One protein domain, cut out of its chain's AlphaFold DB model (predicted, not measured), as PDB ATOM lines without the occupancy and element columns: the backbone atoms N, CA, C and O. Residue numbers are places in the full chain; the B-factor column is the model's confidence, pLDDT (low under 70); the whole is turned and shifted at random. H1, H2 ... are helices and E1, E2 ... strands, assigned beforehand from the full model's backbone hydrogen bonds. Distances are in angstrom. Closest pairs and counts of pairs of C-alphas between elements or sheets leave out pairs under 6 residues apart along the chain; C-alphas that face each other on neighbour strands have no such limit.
ATOM      1  N   HIS A  31     153.292 173.245 172.302       55.41
ATOM      2  CA  HIS A  31     153.499 173.351 170.843       55.41
ATOM      3  C   HIS A  31     154.884 173.907 170.430       55.41
ATOM      4  O   HIS A  31     155.512 173.418 169.494       55.41
ATOM      5  N   ARG A  32     155.443 174.815 171.244       55.06
ATOM      6  CA  ARG A  32     156.835 175.309 171.217       55.06
ATOM      7  C   ARG A  32     157.924 174.234 171.058       55.06
ATOM      8  O   ARG A  32     158.995 174.534 170.543       55.06
ATOM      9  N   ALA A  33     157.698 173.034 171.571       61.12
ATOM     10  CA  ALA A  33     158.631 171.921 171.532       61.12
ATOM     11  C   ALA A  33     158.788 171.362 170.115       61.12
ATOM     12  O   ALA A  33     159.888 170.975 169.743       61.12
ATOM     13  N   HIS A  34     157.724 171.342 169.311       66.81
ATOM     14  CA  HIS A  34     157.738 170.630 168.034       66.81
ATOM     15  C   HIS A  34     158.637 171.303 166.999       66.81
ATOM     16  O   HIS A  34     159.531 170.650 166.473       66.81
ATOM     17  N   THR A  35     158.484 172.607 166.769       67.44
ATOM     18  CA  THR A  35     159.361 173.345 165.840       67.44
ATOM     19  C   THR A  35     160.788 173.450 166.358       67.44
ATOM     20  O   THR A  35     161.727 173.337 165.580       67.44
ATOM     21  N   ARG A  36     160.968 173.596 167.679       68.50
ATOM     22  CA  ARG A  36     162.297 173.655 168.300       68.50
ATOM     23  C   ARG A  36     163.073 172.343 168.157       68.50
ATOM     24  O   ARG A  36     164.260 172.395 167.862       68.50
ATOM     25  N   TYR A  37     162.444 171.196 168.415       68.81
ATOM     26  CA  TYR A  37     163.121 169.902 168.291       68.81
ATOM     27  C   TYR A  37     163.309 169.513 166.826       68.81
ATOM     28  O   TYR A  37     164.394 169.077 166.465       68.81
ATOM     29  N   ALA A  38     162.315 169.753 165.966       69.31
ATOM     30  CA  ALA A  38     162.452 169.480 164.538       69.31
ATOM     31  C   ALA A  38     163.579 170.313 163.902       69.31
ATOM     32  O   ALA A  38     164.396 169.774 163.164       69.31
ATOM     33  N   GLY A  39     163.697 171.595 164.271       67.75
ATOM     34  CA  GLY A  39     164.798 172.450 163.820       67.75
ATOM     35  C   GLY A  39     166.167 172.077 164.388       67.75
ATOM     36  O   GLY A  39     167.172 172.508 163.840       67.75
ATOM     37  N   HIS A  40     166.240 171.311 165.477       71.62
ATOM     38  CA  HIS A  40     167.509 170.768 165.967       71.62
ATOM     39  C   HIS A  40     167.878 169.461 165.249       71.62
ATOM     40  O   HIS A  40     169.052 169.217 164.992       71.62
ATOM     41  N   ASP A  41     166.889 168.621 164.933       75.00
ATOM     42  CA  ASP A  41     167.089 167.359 164.208       75.00
ATOM     43  C   ASP A  41     167.459 167.598 162.732       75.00
ATOM     44  O   ASP A  41     168.238 166.837 162.157       75.00
ATOM     45  N   GLU A  42     166.898 168.641 162.113       84.31
ATOM     46  CA  GLU A  42     167.121 168.990 160.711       84.31
ATOM     47  C   GLU A  42     167.321 170.507 160.561       84.31
ATOM     48  O   GLU A  42     166.352 171.273 160.483       84.31
ATOM     49  N   SER A  43     168.592 170.926 160.537       88.62
ATOM     50  CA  SER A  43     169.004 172.297 160.219       88.62
ATOM     51  C   SER A  43     168.718 172.647 158.759       88.62
ATOM     52  O   SER A  43     168.432 171.774 157.944       88.62
ATOM     53  N   GLU A  44     168.797 173.935 158.426       91.31
ATOM     54  CA  GLU A  44     168.559 174.461 157.073       91.31
ATOM     55  C   GLU A  44     167.130 174.249 156.537       91.31
ATOM     56  O   GLU A  44     166.843 174.587 155.392       91.31
ATOM     57  N   THR A  45     166.204 173.797 157.382       93.31
ATOM     58  CA  THR A  45     164.776 173.657 157.083       93.31
ATOM     59  C   THR A  45     163.965 174.607 157.964       93.31
ATOM     60  O   THR A  45     164.171 174.697 159.176       93.31
ATOM     61  N   ILE A  46     163.004 175.315 157.366       93.94
ATOM     62  CA  ILE A  46     162.020 176.113 158.103       93.94
ATOM     63  C   ILE A  46     160.909 175.177 158.582       93.94
ATOM     64  O   ILE A  46     160.048 174.735 157.815       93.94
ATOM     65  N   TRP A  47     160.900 174.907 159.879       92.50
ATOM     66  CA  TRP A  47     159.862 174.127 160.536       92.50
ATOM     67  C   TRP A  47     158.746 175.033 161.020       92.50
ATOM     68  O   TRP A  47     158.995 175.913 161.842       92.50
ATOM     69  N   TYR A  48     157.516 174.795 160.566       89.44
ATOM     70  CA  TYR A  48     156.349 175.548 161.013       89.44
ATOM     71  C   TYR A  48     155.357 174.677 161.794       89.44
ATOM     72  O   TYR A  48     155.118 173.524 161.436       89.44
ATOM     73  N   ASP A  49     154.759 175.223 162.854       87.44
ATOM     74  CA  ASP A  49     153.607 174.624 163.541       87.44
ATOM     75  C   ASP A  49     152.338 175.408 163.159       87.44
ATOM     76  O   ASP A  49     152.192 176.575 163.542       87.44
ATOM     77  N   PRO A  50     151.398 174.806 162.406       81.06
ATOM     78  CA  PRO A  50     150.187 175.498 161.960       81.06
ATOM     79  C   PRO A  50     149.230 175.874 163.099       81.06
ATOM     80  O   PRO A  50     148.323 176.675 162.882       81.06
ATOM     81  N   ARG A  51     149.382 175.303 164.301       78.31
ATOM     82  CA  ARG A  51     148.449 175.515 165.420       78.31
ATOM     83  C   ARG A  51     148.729 176.805 166.176       78.31
ATOM     84  O   ARG A  51     147.800 177.404 166.709       78.31
ATOM     85  N   ASP A  52     149.994 177.207 166.260       77.25
ATOM     86  CA  ASP A  52     150.408 178.436 166.941       77.25
ATOM     87  C   ASP A  52     151.175 179.413 166.038       77.25
ATOM     88  O   ASP A  52     151.630 180.455 166.514       77.25
ATOM     89  N   GLY A  53     151.258 179.114 164.735       80.88
ATOM     90  CA  GLY A  53     151.805 179.996 163.703       80.88
ATOM     91  C   GLY A  53     153.307 180.228 163.834       80.88
ATOM     92  O   GLY A  53     153.805 181.242 163.347       80.88
ATOM     93  N   ARG A  54     154.013 179.343 164.544       88.00
ATOM     94  CA  ARG A  54     155.444 179.477 164.811       88.00
ATOM     95  C   ARG A  54     156.270 178.880 163.699       88.00
ATOM     96  O   ARG A  54     155.993 177.769 163.270       88.00
ATOM     97  N   GLU A  55     157.346 179.563 163.348       92.69
ATOM     98  CA  GLU A  55     158.405 179.067 162.482       92.69
ATOM     99  C   GLU A  55     159.717 179.004 163.256       92.69
ATOM    100  O   GLU A  55     159.984 179.850 164.110       92.69
ATOM    101  N   CYS A  56     160.536 178.006 162.954       93.00
ATOM    102  CA  CYS A  56     161.894 177.880 163.452       93.00
ATOM    103  C   CYS A  56     162.804 177.497 162.290       93.00
ATOM    104  O   CYS A  56     162.516 176.546 161.567       93.00
ATOM    105  N   TYR A  57     163.901 178.224 162.142       94.19
ATOM    106  CA  TYR A  57     164.974 177.934 161.206       94.19
ATOM    107  C   TYR A  57     166.282 177.874 161.987       94.19
ATOM    108  O   TYR A  57     166.638 178.841 162.661       94.19
ATOM    109  N   SER A  58     166.977 176.744 161.925       92.62
ATOM    110  CA  SER A  58     168.296 176.592 162.542       92.62
ATOM    111  C   SER A  58     169.366 176.643 161.469       92.62
ATOM    112  O   SER A  58     169.232 175.981 160.436       92.62
ATOM    113  N   LEU A  59     170.425 177.404 161.732       90.81
ATOM    114  CA  LEU A  59     171.597 177.420 160.869       90.81
ATOM    115  C   LEU A  59     172.347 176.080 160.996       90.81
ATOM    116  O   LEU A  59     172.245 175.419 162.037       90.81
ATOM    117  N   PRO A  60     173.050 175.642 159.940       85.12
ATOM    118  CA  PRO A  60     173.805 174.399 159.971       85.12
ATOM    119  C   PRO A  60     175.050 174.521 160.848       85.12
ATOM    120  O   PRO A  60     175.621 175.600 161.001       85.12
ATOM    121  N   GLY A  61     175.517 173.373 161.338       80.44
ATOM    122  CA  GLY A  61     176.787 173.257 162.049       80.44
ATOM    123  C   GLY A  61     176.659 173.333 163.570       80.44
ATOM    124  O   GLY A  61     175.794 174.002 164.131       80.44
ATOM    125  N   GLU A  62     177.538 172.598 164.245       84.50
ATOM    126  CA  GLU A  62     177.733 172.732 165.685       84.50
ATOM    127  C   GLU A  62     178.561 173.991 165.951       84.50
ATOM    128  O   GLU A  62     179.633 174.147 165.374       84.50
ATOM    129  N   ILE A  63     178.074 174.871 166.831       87.25
ATOM    130  CA  ILE A  63     178.830 176.055 167.250       87.25
ATOM    131  C   ILE A  63     179.889 175.634 168.265       87.25
ATOM    132  O   ILE A  63     179.589 175.108 169.340       87.25
ATOM    133  N   THR A  64     181.129 175.931 167.928       89.56
ATOM    134  CA  THR A  64     182.343 175.653 168.682       89.56
ATOM    135  C   THR A  64     183.049 176.952 169.061       89.56
ATOM    136  O   THR A  64     182.700 178.038 168.611       89.56
ATOM    137  N   PHE A  65     184.090 176.858 169.888       86.56
ATOM    138  CA  PHE A  65     184.909 178.027 170.222       86.56
ATOM    139  C   PHE A  65     185.641 178.625 169.012       86.56
ATOM    140  O   PHE A  65     186.046 179.777 169.087       86.56
ATOM    141  N   ALA A  66     185.816 177.867 167.923       86.81
ATOM    142  CA  ALA A  66     186.483 178.351 166.716       86.81
ATOM    143  C   ALA A  66     185.604 179.290 165.875       86.81
ATOM    144  O   ALA A  66     186.131 179.988 165.019       86.81
ATOM    145  N   ASP A  67     184.290 179.314 166.116       84.00
ATOM    146  CA  ASP A  67     183.344 180.157 165.374       84.00
ATOM    147  C   ASP A  67     183.327 181.614 165.866       84.00
ATOM    148  O   ASP A  67     182.682 182.468 165.264       84.00
ATOM    149  N   PHE A  68     184.028 181.901 166.965       84.44
ATOM    150  CA  PHE A  68     184.158 183.236 167.532       84.44
ATOM    151  C   PHE A  68     185.525 183.808 167.146       84.44
ATOM    152  O   PHE A  68     186.530 183.524 167.799       84.44
ATOM    153  N   ASP A  69     185.566 184.605 166.077       70.12
ATOM    154  CA  ASP A  69     186.713 185.473 165.796       70.12
ATOM    155  C   ASP A  69     186.744 186.619 166.825       70.12
ATOM    156  O   ASP A  69     185.693 187.094 167.255       70.12
ATOM    157  N   ASP A  70     187.937 187.117 167.180       57.47
ATOM    158  CA  ASP A  70     188.167 188.145 168.221       57.47
ATOM    159  C   ASP A  70     187.357 189.463 168.055       57.47
ATOM    160  O   ASP A  70     187.433 190.346 168.911       57.47
ATOM    161  N   ALA A  71     186.626 189.643 166.947       49.88
ATOM    162  CA  ALA A  71     185.932 190.874 166.572       49.88
ATOM    163  C   ALA A  71     184.393 190.776 166.517       49.88
ATOM    164  O   ALA A  71     183.758 191.829 166.430       49.88
ATOM    165  N   ASP A  72     183.789 189.580 166.567       55.66
ATOM    166  CA  ASP A  72     182.325 189.435 166.587       55.66
ATOM    167  C   ASP A  72     181.884 188.533 167.746       55.66
ATOM    168  O   ASP A  72     182.020 187.310 167.728       55.66
ATOM    169  N   ASP A  73     181.357 189.162 168.797       73.88
ATOM    170  CA  ASP A  73     181.076 188.515 170.082       73.88
ATOM    171  C   ASP A  73     179.914 187.504 170.017       73.88
ATOM    172  O   ASP A  73     179.563 186.895 171.036       73.88
ATOM    173  N   ARG A  74     179.235 187.364 168.867       87.56
ATOM    174  CA  ARG A  74     177.994 186.589 168.749       87.56
ATOM    175  C   ARG A  74     177.862 185.862 167.416       87.56
ATOM    176  O   ARG A  74     177.938 186.463 166.355       87.56
ATOM    177  N   VAL A  75     177.487 184.588 167.485       90.12
ATOM    178  CA  VAL A  75     177.201 183.740 166.319       90.12
ATOM    179  C   VAL A  75     175.710 183.418 166.287       90.12
ATOM    180  O   VAL A  75     175.161 182.910 167.267       90.12
ATOM    181  N   LEU A  76     175.024 183.723 165.184       92.19
ATOM    182  CA  LEU A  76     173.604 183.394 165.022       92.19
ATOM    183  C   LEU A  76     173.434 181.873 164.872       92.19
ATOM    184  O   LEU A  76     174.018 181.271 163.980       92.19
ATOM    185  N   SER A  77     172.608 181.257 165.718       92.12
ATOM    186  CA  SER A  77     172.365 179.806 165.716       92.12
ATOM    187  C   SER A  77     171.003 179.419 165.150       92.12
ATOM    188  O   SER A  77     170.841 178.370 164.530       92.12
ATOM    189  N   SER A  78     169.987 180.248 165.377       93.50
ATOM    190  CA  SER A  78     168.635 180.004 164.876       93.50
ATOM    191  C   SER A  78     167.799 181.274 164.890       93.50
ATOM    192  O   SER A  78     168.083 182.232 165.611       93.50
ATOM    193  N   VAL A  79     166.728 181.258 164.107       94.75
ATOM    194  CA  VAL A  79     165.710 182.302 164.071       94.75
ATOM    195  C   VAL A  79     164.336 181.673 164.255       94.75
ATOM    196  O   VAL A  79     164.044 180.605 163.717       94.75
ATOM    197  N   GLN A  80     163.488 182.326 165.044       93.75
ATOM    198  CA  GLN A  80     162.094 181.946 165.241       93.75
ATOM    199  C   GLN A  80     161.187 183.087 164.810       93.75
ATOM    200  O   GLN A  80     161.449 184.231 165.157       93.75
ATOM    201  N   VAL A  81     160.094 182.777 164.122       93.38
ATOM    202  CA  VAL A  81     159.028 183.744 163.829       93.38
ATOM    203  C   VAL A  81     157.774 183.283 164.551       93.38
ATOM    204  O   VAL A  81     157.422 182.109 164.466       93.38
ATOM    205  N   HIS A  82     157.094 184.151 165.292       90.25
ATOM    206  CA  HIS A  82     155.834 183.774 165.933       90.25
ATOM    207  C   HIS A  82     154.860 184.938 166.070       90.25
ATOM    208  O   HIS A  82     155.293 186.088 166.115       90.25
ATOM    209  N   PRO A  83     153.550 184.668 166.203       87.81
ATOM    210  CA  PRO A  83     152.595 185.693 166.587       87.81
ATOM    211  C   PRO A  83     152.992 186.311 167.931       87.81
ATOM    212  O   PRO A  83     153.364 185.592 168.868       87.81
ATOM    213  N   HIS A  84     152.908 187.632 168.013       82.56
ATOM    214  CA  HIS A  84     153.121 188.400 169.232       82.56
ATOM    215  C   HIS A  84     152.113 187.974 170.306       82.56
ATOM    216  O   HIS A  84     150.933 187.742 170.014       82.56
ATOM    217  N   ARG A  85     152.567 187.850 171.557       72.75
ATOM    218  CA  ARG A  85     151.704 187.460 172.680       72.75
ATOM    219  C   ARG A  85     151.367 188.666 173.560       72.75
ATOM    220  O   ARG A  85     152.243 189.479 173.837       72.75
ATOM    221  N   PRO A  86     150.126 188.775 174.071       60.78
ATOM    222  CA  PRO A  86     149.783 189.821 175.032       60.78
ATOM    223  C   PRO A  86     150.738 189.806 176.235       60.78
ATOM    224  O   PRO A  86     150.895 188.767 176.878       60.78
ATOM    225  N   GLY A  87     151.361 190.950 176.538       64.25
ATOM    226  CA  GLY A  87     152.318 191.107 177.641       64.25
ATOM    227  C   GLY A  87     153.799 191.079 177.240       64.25
ATOM    228  O   GLY A  87     154.651 191.270 178.105       64.25
ATOM    229  N   GLU A  88     154.120 190.868 175.962       67.88
ATOM    230  CA  GLU A  88     155.461 191.134 175.430       67.88
ATOM    231  C   GLU A  88     155.685 192.659 175.309       67.88
ATOM    232  O   GLU A  88     154.754 193.428 175.073       67.88
ATOM    233  N   ALA A  89     156.916 193.117 175.564       62.94
ATOM    234  CA  ALA A  89     157.259 194.540 175.708       62.94
ATOM    235  C   ALA A  89     157.523 195.262 174.369       62.94
ATOM    236  O   ALA A  89     158.180 196.302 174.359       62.94
ATOM    237  N   ILE A  90     157.082 194.686 173.248       65.31
ATOM    238  CA  ILE A  90     157.441 195.123 171.894       65.31
ATOM    239  C   ILE A  90     156.161 195.258 171.068       65.31
ATOM    240  O   ILE A  90     155.355 194.338 171.030       65.31
ATOM    241  N   ASP A  91     155.969 196.389 170.393       65.94
ATOM    242  CA  ASP A  91     154.776 196.624 169.576       65.94
ATOM    243  C   ASP A  91     154.849 195.865 168.239       65.94
ATOM    244  O   ASP A  91     155.794 196.031 167.472       65.94
ATOM    245  N   GLY A  92     153.839 195.043 167.936       73.56
ATOM    246  CA  GLY A  92     153.695 194.353 166.651       73.56
ATOM    247  C   GLY A  92     152.726 193.169 166.703       73.56
ATOM    248  O   GLY A  92     152.158 192.845 167.747       73.56
ATOM    249  N   LYS A  93     152.504 192.516 165.556       83.06
ATOM    250  CA  LYS A  93     151.668 191.300 165.457       83.06
ATOM    251  C   LYS A  93     152.486 190.023 165.357       83.06
ATOM    252  O   LYS A  93     151.988 188.963 165.729       83.06
ATOM    253  N   TYR A  94     153.714 190.122 164.865       89.25
ATOM    254  CA  TYR A  94     154.659 189.022 164.739       89.25
ATOM    255  C   TYR A  94     156.009 189.443 165.296       89.25
ATOM    256  O   TYR A  94     156.377 190.608 165.208       89.25
ATOM    257  N   VAL A  95     156.738 188.493 165.864       91.44
ATOM    258  CA  VAL A  95     158.062 188.705 166.440       91.44
ATOM    259  C   VAL A  95     159.034 187.764 165.753       91.44
ATOM    260  O   VAL A  95     158.760 186.566 165.638       91.44
ATOM    261  N   VAL A  96     160.164 188.309 165.316       94.31
ATOM    262  CA  VAL A  96     161.338 187.540 164.911       94.31
ATOM    263  C   VAL A  96     162.277 187.488 166.106       94.31
ATOM    264  O   VAL A  96     162.768 188.519 166.551       94.31
ATOM    265  N   ILE A  97     162.529 186.296 166.638       93.00
ATOM    266  CA  ILE A  97     163.517 186.052 167.689       93.00
ATOM    267  C   ILE A  97     164.771 185.470 167.054       93.00
ATOM    268  O   ILE A  97     164.742 184.385 166.477       93.00
ATOM    269  N   ARG A  98     165.892 186.146 167.255       94.12
ATOM    270  CA  ARG A  98     167.227 185.716 166.848       94.12
ATOM    271  C   ARG A  98     167.926 185.100 168.045       94.12
ATOM    272  O   ARG A  98     168.028 185.720 169.103       94.12
ATOM    273  N   HIS A  99     168.375 183.865 167.902       93.25
ATOM    274  CA  HIS A  99     169.133 183.160 168.921       93.25
ATOM    275  C   HIS A  99     170.612 183.228 168.585       93.25
ATOM    276  O   HIS A  99     171.032 182.744 167.538       93.25
ATOM    277  N   TYR A 100     171.399 183.769 169.505       92.62
ATOM    278  CA  TYR A 100     172.841 183.884 169.353       92.62
ATOM    279  C   TYR A 100     173.557 183.017 170.379       92.62
ATOM    280  O   TYR A 100     173.139 182.942 171.537       92.62
ATOM    281  N   ALA A 101     174.648 182.395 169.959       91.81
ATOM    282  CA  ALA A 101     175.689 181.898 170.842       91.81
ATOM    283  C   ALA A 101     176.724 183.007 171.081       91.81
ATOM    284  O   ALA A 101     176.915 183.858 170.217       91.81
ATOM    285  N   TYR A 102     177.366 183.020 172.247       90.31
ATOM    286  CA  TYR A 102     178.442 183.964 172.578       90.31
ATOM    287  C   TYR A 102     179.435 183.319 173.545       90.31
ATOM    288  O   TYR A 102     179.062 182.399 174.279       90.31
ATOM    289  N   ILE A 103     180.676 183.805 173.586       88.31
ATOM    290  CA  ILE A 103     181.630 183.381 174.616       88.31
ATOM    291  C   ILE A 103     181.302 184.110 175.918       88.31
ATOM    292  O   ILE A 103     181.370 185.331 176.018       88.31
ATOM    293  N   GLU A 104     180.955 183.338 176.942       85.69
ATOM    294  CA  GLU A 104     180.764 183.830 178.297       85.69
ATOM    295  C   GLU A 104     181.960 183.428 179.155       85.69
ATOM    296  O   GLU A 104     182.233 182.244 179.370       85.69
ATOM    297  N   THR A 105     182.652 184.428 179.685       81.94
ATOM    298  CA  THR A 105     183.801 184.241 180.565       81.94
ATOM    299  C   THR A 105     183.374 184.433 182.019       81.94
ATOM    300  O   THR A 105     183.122 185.550 182.473       81.94
ATOM    301  N   LEU A 106     183.288 183.335 182.775       77.50
ATOM    302  CA  LEU A 106     182.852 183.358 184.172       77.50
ATOM    303  C   LEU A 106     184.047 183.511 185.110       77.50
ATOM    304  O   LEU A 106     184.845 182.587 185.262       77.50
ATOM    305  N   ARG A 107     184.149 184.652 185.797       76.31
ATOM    306  CA  ARG A 107     185.137 184.831 186.870       76.31
ATOM    307  C   ARG A 107     184.703 184.043 188.100       76.31
ATOM    308  O   ARG A 107     183.636 184.304 188.653       76.31
ATOM    309  N   GLN A 108     185.534 183.109 188.545       76.31
ATOM    310  CA  GLN A 108     185.303 182.393 189.797       76.31
ATOM    311  C   GLN A 108     185.972 183.137 190.953       76.31
ATOM    312  O   GLN A 108     187.029 183.745 190.784       76.31
ATOM    313  N   PHE A 109     185.344 183.098 192.127       72.12
ATOM    314  CA  PHE A 109     185.924 183.619 193.360       72.12
ATOM    315  C   PHE A 109     186.297 182.438 194.249       72.12
ATOM    316  O   PHE A 109     185.420 181.697 194.696       72.12
ATOM    317  N   HIS A 110     187.591 182.236 194.481       65.12
ATOM    318  CA  HIS A 110     188.095 181.125 195.280       65.12
ATOM    319  C   HIS A 110     189.121 181.646 196.287       65.12
ATOM    320  O   HIS A 110     190.050 182.357 195.926       65.12
ATOM    321  N   ALA A 111     188.935 181.316 197.568       74.44
ATOM    322  CA  ALA A 111     189.833 181.710 198.663       74.44
ATOM    323  C   ALA A 111     190.159 183.223 198.765       74.44
ATOM    324  O   ALA A 111     191.219 183.593 199.257       74.44
ATOM    325  N   GLY A 112     189.242 184.108 198.355       79.44
ATOM    326  CA  GLY A 112     189.449 185.563 198.400       79.44
ATOM    327  C   GLY A 112     190.058 186.165 197.132       79.44
ATOM    328  O   GLY A 112     190.214 187.382 197.068       79.44
ATOM    329  N   GLU A 113     190.357 185.345 196.125       77.00
ATOM    330  CA  GLU A 113     190.963 185.769 194.864       77.00
ATOM    331  C   GLU A 113     190.033 185.477 193.677       77.00
ATOM    332  O   GLU A 113     189.279 184.497 193.662       77.00
ATOM    333  N   HIS A 114     190.082 186.350 192.667       69.44
ATOM    334  CA  HIS A 114     189.484 186.066 191.368       69.44
ATOM    335  C   HIS A 114     190.426 185.136 190.603       69.44
ATOM    336  O   HIS A 114     191.546 185.530 190.287       69.44
ATOM    337  N   VAL A 115     189.975 183.915 190.326       74.06
ATOM    338  CA  VAL A 115     190.753 182.912 189.587       74.06
ATOM    339  C   VAL A 115     190.391 182.979 188.108       74.06
ATOM    340  O   VAL A 115     189.249 183.326 187.770       74.06
ATOM    341  N   ASP A 116     191.356 182.639 187.249       59.84
ATOM    342  CA  ASP A 116     191.155 182.576 185.807       59.84
ATOM    343  C   ASP A 116     189.900 181.777 185.462       59.84
ATOM    344  O   ASP A 116     189.601 180.694 185.970       59.84
ATOM    345  N   SER A 117     189.123 182.435 184.625       69.31
ATOM    346  CA  SER A 117     187.735 182.176 184.324       69.31
ATOM    347  C   SER A 117     187.543 180.968 183.423       69.31
ATOM    348  O   SER A 117     188.265 180.791 182.443       69.31
ATOM    349  N   VAL A 118     186.494 180.191 183.688       73.88
ATOM    350  CA  VAL A 118     186.013 179.195 182.728       73.88
ATOM    351  C   VAL A 118     185.262 179.941 181.629       73.88
ATOM    352  O   VAL A 118     184.248 180.591 181.902       73.88
ATOM    353  N   SER A 119     185.762 179.853 180.398       83.81
ATOM    354  CA  SER A 119     185.010 180.263 179.213       83.81
ATOM    355  C   SER A 119     184.050 179.149 178.818       83.81
ATOM    356  O   SER A 119     184.436 177.982 178.725       83.81
ATOM    357  N   ARG A 120     182.789 179.505 178.587       86.88
ATOM    358  CA  ARG A 120     181.768 178.613 178.037       86.88
ATOM    359  C   ARG A 120     181.056 179.296 176.880       86.88
ATOM    360  O   ARG A 120     181.031 180.519 176.804       86.88
ATOM    361  N   ILE A 121     180.419 178.506 176.029       88.75
ATOM    362  CA  ILE A 121     179.497 179.036 175.030       88.75
ATOM    363  C   ILE A 121     178.145 179.252 175.719       88.75
ATOM    364  O   ILE A 121     177.488 178.306 176.160       88.75
ATOM    365  N   GLY A 122     177.773 180.518 175.882       88.50
ATOM    366  CA  GLY A 122     176.467 180.957 176.353       88.50
ATOM    367  C   GLY A 122     175.471 181.100 175.202       88.50
ATOM    368  O   GLY A 122     175.813 180.960 174.030       88.50
ATOM    369  N   SER A 123     174.214 181.406 175.536       90.69
ATOM    370  CA  SER A 123     173.208 181.783 174.538       90.69
ATOM    371  C   SER A 123     172.416 183.003 174.986       90.69
ATOM    372  O   SER A 123     172.094 183.151 176.167       90.69
ATOM    373  N   CYS A 124     172.124 183.897 174.052       90.69
ATOM    374  CA  CYS A 124     171.267 185.055 174.264       90.69
ATOM    375  C   CYS A 124     170.251 185.168 173.127       90.69
ATOM    376  O   CYS A 124     170.264 184.385 172.171       90.69
ATOM    377  N   ARG A 125     169.310 186.098 173.273       91.44
ATOM    378  CA  ARG A 125     168.281 186.350 172.270       91.44
ATOM    379  C   ARG A 125     168.152 187.832 172.028       91.44
ATOM    380  O   ARG A 125     168.275 188.615 172.966       91.44
ATOM    381  N   ASP A 126     167.842 188.157 170.791       91.06
ATOM    382  CA  ASP A 126     167.393 189.474 170.384       91.06
ATOM    383  C   ASP A 126     166.091 189.333 169.591       91.06
ATOM    384  O   ASP A 126     165.800 188.249 169.076       91.06
ATOM    385  N   SER A 127     165.288 190.386 169.518       91.75
ATOM    386  CA  SER A 127     163.984 190.311 168.869       91.75
ATOM    387  C   SER A 127     163.530 191.622 168.256       91.75
ATOM    388  O   SER A 127     163.562 192.648 168.929       91.75
ATOM    389  N   ASP A 128     162.985 191.528 167.046       92.00
ATOM    390  CA  ASP A 128     162.263 192.609 166.373       92.00
ATOM    391  C   ASP A 128     160.796 192.217 166.188       92.00
ATOM    392  O   ASP A 128     160.469 191.033 166.050       92.00
ATOM    393  N   ALA A 129     159.910 193.208 166.159       91.88
ATOM    394  CA  ALA A 129     158.492 193.003 165.904       91.88
ATOM    395  C   ALA A 129     158.057 193.627 164.575       91.88
ATOM    396  O   ALA A 129     158.605 194.626 164.115       91.88
ATOM    397  N   PHE A 130     157.053 193.003 163.965       91.50
ATOM    398  CA  PHE A 130     156.558 193.293 162.627       91.50
ATOM    399  C   PHE A 130     155.029 193.267 162.606       91.50
ATOM    400  O   PHE A 130     154.375 192.540 163.363       91.50
ATOM    401  N   ASP A 131     154.444 194.025 161.683       89.81
ATOM    402  CA  ASP A 131     152.988 194.144 161.546       89.81
ATOM    403  C   ASP A 131     152.329 192.950 160.839       89.81
ATOM    404  O   ASP A 131     151.110 192.770 160.928       89.81
ATOM    405  N   SER A 132     153.113 192.119 160.148       91.06
ATOM    406  CA  SER A 132     152.637 190.935 159.432       91.06
ATOM    407  C   SER A 132     153.674 189.812 159.417       91.06
ATOM    408  O   SER A 132     154.869 190.035 159.631       91.06
ATOM    409  N   LEU A 133     153.205 188.592 159.146       91.12
ATOM    410  CA  LEU A 133     154.072 187.429 158.957       91.12
ATOM    411  C   LEU A 133     154.942 187.600 157.710       91.12
ATOM    412  O   LEU A 133     156.099 187.195 157.697       91.12
ATOM    413  N   GLU A 134     154.383 188.200 156.663       93.56
ATOM    414  CA  GLU A 134     155.075 188.471 155.410       93.56
ATOM    415  C   GLU A 134     156.262 189.410 155.631       93.56
ATOM    416  O   GLU A 134     157.355 189.083 155.184       93.56
ATOM    417  N   ALA A 135     156.084 190.495 156.393       94.06
ATOM    418  CA  ALA A 135     157.165 191.429 156.717       94.06
ATOM    419  C   ALA A 135     158.255 190.772 157.580       94.06
ATOM    420  O   ALA A 135     159.443 190.959 157.332       94.06
ATOM    421  N   ALA A 136     157.862 189.945 158.557       94.69
ATOM    422  CA  ALA A 136     158.812 189.175 159.359       94.69
ATOM    423  C   ALA A 136     159.635 188.195 158.499       94.69
ATOM    424  O   ALA A 136     160.844 188.063 158.680       94.69
ATOM    425  N   ARG A 137     158.995 187.515 157.541       95.25
ATOM    426  CA  ARG A 137     159.670 186.595 156.613       95.25
ATOM    427  C   ARG A 137     160.563 187.323 155.616       95.25
ATOM    428  O   ARG A 137     161.643 186.820 155.332       95.25
ATOM    429  N   GLU A 138     160.127 188.465 155.091       96.94
ATOM    430  CA  GLU A 138     160.929 189.311 154.199       96.94
ATOM    431  C   GLU A 138     162.216 189.747 154.900       96.94
ATOM    432  O   GLU A 138     163.304 189.513 154.378       96.94
ATOM    433  N   TRP A 139     162.101 190.217 156.146       96.44
ATOM    434  CA  TRP A 139     163.259 190.525 156.975       96.44
ATOM    435  C   TRP A 139     164.195 189.317 157.130       96.44
ATOM    436  O   TRP A 139     165.403 189.446 156.922       96.44
ATOM    437  N   CYS A 140     163.660 188.125 157.432       96.50
ATOM    438  CA  CYS A 140     164.473 186.910 157.542       96.50
ATOM    439  C   CYS A 140     165.176 186.555 156.224       96.50
ATOM    440  O   CYS A 140     166.348 186.198 156.245       96.50
ATOM    441  N   CYS A 141     164.496 186.668 155.079       96.56
ATOM    442  CA  CYS A 141     165.094 186.410 153.769       96.56
ATOM    443  C   CYS A 141     166.268 187.352 153.462       96.56
ATOM    444  O   CYS A 141     167.229 186.932 152.825       96.56
ATOM    445  N   GLU A 142     166.191 188.609 153.899       97.00
ATOM    446  CA  GLU A 142     167.233 189.614 153.669       97.00
ATOM    447  C   GLU A 142     168.428 189.478 154.624       97.00
ATOM    448  O   GLU A 142     169.564 189.740 154.227       97.00
ATOM    449  N   HIS A 143     168.185 189.077 155.876       95.19
ATOM    450  CA  HIS A 143     169.176 189.183 156.956       95.19
ATOM    451  C   HIS A 143     169.709 187.838 157.461       95.19
ATOM    452  O   HIS A 143     170.723 187.807 158.159       95.19
ATOM    453  N   VAL A 144     169.046 186.721 157.148       94.56
ATOM    454  CA  VAL A 144     169.399 185.393 157.668       94.56
ATOM    455  C   VAL A 144     169.902 184.520 156.527       94.56
ATOM    456  O   VAL A 144     169.151 184.142 155.624       94.56
ATOM    457  N   ALA A 145     171.185 184.167 156.586       92.12
ATOM    458  CA  ALA A 145     171.820 183.309 155.595       92.12
ATOM    459  C   ALA A 145     171.054 181.984 155.433       92.12
ATOM    460  O   ALA A 145     170.702 181.336 156.416       92.12
ATOM    461  N   GLY A 146     170.784 181.606 154.181       93.00
ATOM    462  CA  GLY A 146     170.099 180.360 153.826       93.00
ATOM    463  C   GLY A 146     168.583 180.347 154.054       93.00
ATOM    464  O   GLY A 146     167.918 179.444 153.556       93.00
ATOM    465  N   TYR A 147     168.001 181.342 154.734       95.06
ATOM    466  CA  TYR A 147     166.565 181.341 155.038       95.06
ATOM    467  C   TYR A 147     165.690 181.447 153.777       95.06
ATOM    468  O   TYR A 147     164.660 180.783 153.686       95.06
ATOM    469  N   ALA A 148     166.096 182.258 152.794       95.88
ATOM    470  CA  ALA A 148     165.323 182.483 151.568       95.88
ATOM    471  C   ALA A 148     165.128 181.205 150.728       95.88
ATOM    472  O   ALA A 148     164.071 181.023 150.119       95.88
ATOM    473  N   ASP A 149     166.122 180.315 150.742       95.50
ATOM    474  CA  ASP A 149     166.157 179.086 149.943       95.50
ATOM    475  C   ASP A 149     165.745 177.836 150.742       95.50
ATOM    476  O   ASP A 149     165.636 176.739 150.190       95.50
ATOM    477  N   ALA A 150     165.504 177.989 152.046       94.00
ATOM    478  CA  ALA A 150     165.221 176.880 152.940       94.00
ATOM    479  C   ALA A 150     163.862 176.218 152.637       94.00
ATOM    480  O   ALA A 150     162.832 176.901 152.532       94.00
ATOM    481  N   PRO A 151     163.795 174.875 152.556       94.25
ATOM    482  CA  PRO A 151     162.524 174.171 152.444       94.25
ATOM    483  C   PRO A 151     161.652 174.420 153.680       94.25
ATOM    484  O   PRO A 151     162.139 174.520 154.805       94.25
ATOM    485  N   ARG A 152     160.330 174.474 153.482       91.62
ATOM    486  CA  ARG A 152     159.346 174.600 154.569       91.62
ATOM    487  C   ARG A 152     158.676 173.262 154.859       91.62
ATOM    488  O   ARG A 152     158.121 172.648 153.946       91.62
ATOM    489  N   LYS A 153     158.661 172.845 156.126       90.75
ATOM    490  CA  LYS A 153     158.028 171.598 156.585       90.75
ATOM    491  C   LYS A 153     157.085 171.829 157.765       90.75
ATOM    492  O   LYS A 153     157.353 172.647 158.640       90.75
ATOM    493  N   ASP A 154     155.988 171.075 157.782       87.81
ATOM    494  CA  ASP A 154     155.019 171.059 158.883       87.81
ATOM    495  C   ASP A 154     155.551 170.173 160.020       87.81
ATOM    496  O   ASP A 154     155.666 168.953 159.874       87.81
ATOM    497  N   ALA A 155     155.872 170.792 161.156       81.06
ATOM    498  CA  ALA A 155     156.443 170.114 162.315       81.06
ATOM    499  C   ALA A 155     155.457 169.145 162.990       81.06
ATOM    500  O   ALA A 155     155.876 168.181 163.632       81.06
ATOM    501  N   VAL A 156     154.149 169.381 162.859       76.62
ATOM    502  CA  VAL A 156     153.114 168.517 163.440       76.62
ATOM    503  C   VAL A 156     152.956 167.262 162.593       76.62
ATOM    504  O   VAL A 156     152.956 166.155 163.132       76.62
ATOM    505  N   ARG A 157     152.868 167.421 161.270       76.62
ATOM    506  CA  ARG A 157     152.715 166.286 160.347       76.62
ATOM    507  C   ARG A 157     153.941 165.382 160.340       76.62
ATOM    508  O   ARG A 157     153.786 164.181 160.513       76.62
ATOM    509  N   ALA A 158     155.143 165.953 160.271       70.75
ATOM    510  CA  ALA A 158     156.383 165.174 160.241       70.75
ATOM    511  C   ALA A 158     156.596 164.300 161.493       70.75
ATOM    512  O   ALA A 158     157.296 163.292 161.434       70.75
ATOM    513  N   ARG A 159     155.990 164.661 162.634       63.62
ATOM    514  CA  ARG A 159     156.050 163.848 163.858       63.62
ATOM    515  C   ARG A 159     154.962 162.774 163.917       63.62
ATOM    516  O   ARG A 159     155.194 161.737 164.524       63.62
ATOM    517  N   GLY A 160     153.802 163.010 163.301       57.19
ATOM    518  CA  GLY A 160     152.730 162.012 163.180       57.19
ATOM    519  C   GLY A 160     153.044 160.874 162.201       57.19
ATOM    520  O   GLY A 160     152.323 159.884 162.175       57.19
ATOM    521  N   GLU A 161     154.109 161.015 161.411       47.56
ATOM    522  CA  GLU A 161     154.602 160.025 160.444       47.56
ATOM    523  C   GLU A 161     155.715 159.109 161.005       47.56
ATOM    524  O   GLU A 161     156.251 158.291 160.257       47.56
ATOM    525  N   ARG A 162     156.078 159.237 162.293       45.66
ATOM    526  CA  ARG A 162     157.089 158.394 162.965       45.66
ATOM    527  C   ARG A 162     156.500 157.134 163.597       45.66
ATOM    528  O   ARG A 162     155.422 157.231 164.221       45.66
TER     529      ARG A 162
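Overview. This is residues 31 to 162 of the 162 residues of an uncharacterized protein of Natrinema pallidum DSM 3751 (UniProt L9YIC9). A twisted sheet of six strands has H1 packed on one face and H2 on the other, with short H3 near the E1 end on the same face as H1; from it the far parts of E4 and E5, residues 104 to 120, stick out as a long two-stranded arm. This arm makes the length of the domain, whose C-alphas span 54 by 37 by 27 A. The printed part has 132 residues, with three named helices and six named strands in the order H1 E1 E2 E3 E4 E5 H2 E6 H3. The sheet runs E5 E4 E3 E2 E1 E6 and is mixed; the class is mixed, helices and strands, and the whole is loose, with a radius of gyration of the C-alphas of 17.5 A.

Along the chain. H1, residues 32 to 41, begins at C-alpha 32 (156.835, 175.309, 171.217). E1 is residues 46 to 49, E2 residues 54 to 58, and E3 residues 75 to 83, 24.7 A long. E4, residues 94 to 110, is 46.0 A long and bends by 54 degrees at residue 101; its C-alpha 110 is at (188.095, 181.125, 195.280). E5, residues 113 to 130, is 47.7 A long and bends by 75 degrees at residue 116. H2 is residues 133 to 143, 15.3 A long. E6 is residues 152 to 154, and H3, residues 155 to 160, ends at C-alpha 160 (152.730, 162.012, 163.180).

Arrangement. E1 to E5 form a meander, each strand the antiparallel neighbour of the one before. Backbone N and O atoms within hydrogen-bond range across these pairs are, for instance, N 47 and O 56 of E1 and E2 at 2.9 A, N 79 and O 57 of E3 and E2 at 2.8 A, N 97 and O 80 of E4 and E3 at 2.8 A, and N 104 and O 120 of E4 and E5 at 2.8 A. E6 is parallel to E1, with N 48 and O 153 2.9 A apart. H1 and H2 on opposite faces of the sheet make three layers. H1 is over E2 and E1 at a height of 7.7 A; its closest C-alphas to E1 are Thr 35 and Trp 47, 5.4 A. H2 is over E4 at a height of 8.8 A and runs along the strands; its closest C-alphas to E4 are Tyr 94 and Leu 133, 6.0 A. H3, over none of the strands, touches H1 about perpendicular at 82 degrees, the closest C-alphas being Thr 35 and Ala 155, 5.6 A. H2 has every O i to N i+4 pair within hydrogen-bond range, H1 5 of 6, H3 1 of 2.

Size, cuts and confidence. The C-alphas farthest apart, of Gly 112 and Glu 161, are 57.5 A apart. The printed part has no cut. The link from E2 to E3 is long, 16 residues. The mean pLDDT of the printed part is 82.5; residues under 70 include 31 to 39, 86 to 91 and 159 to 162.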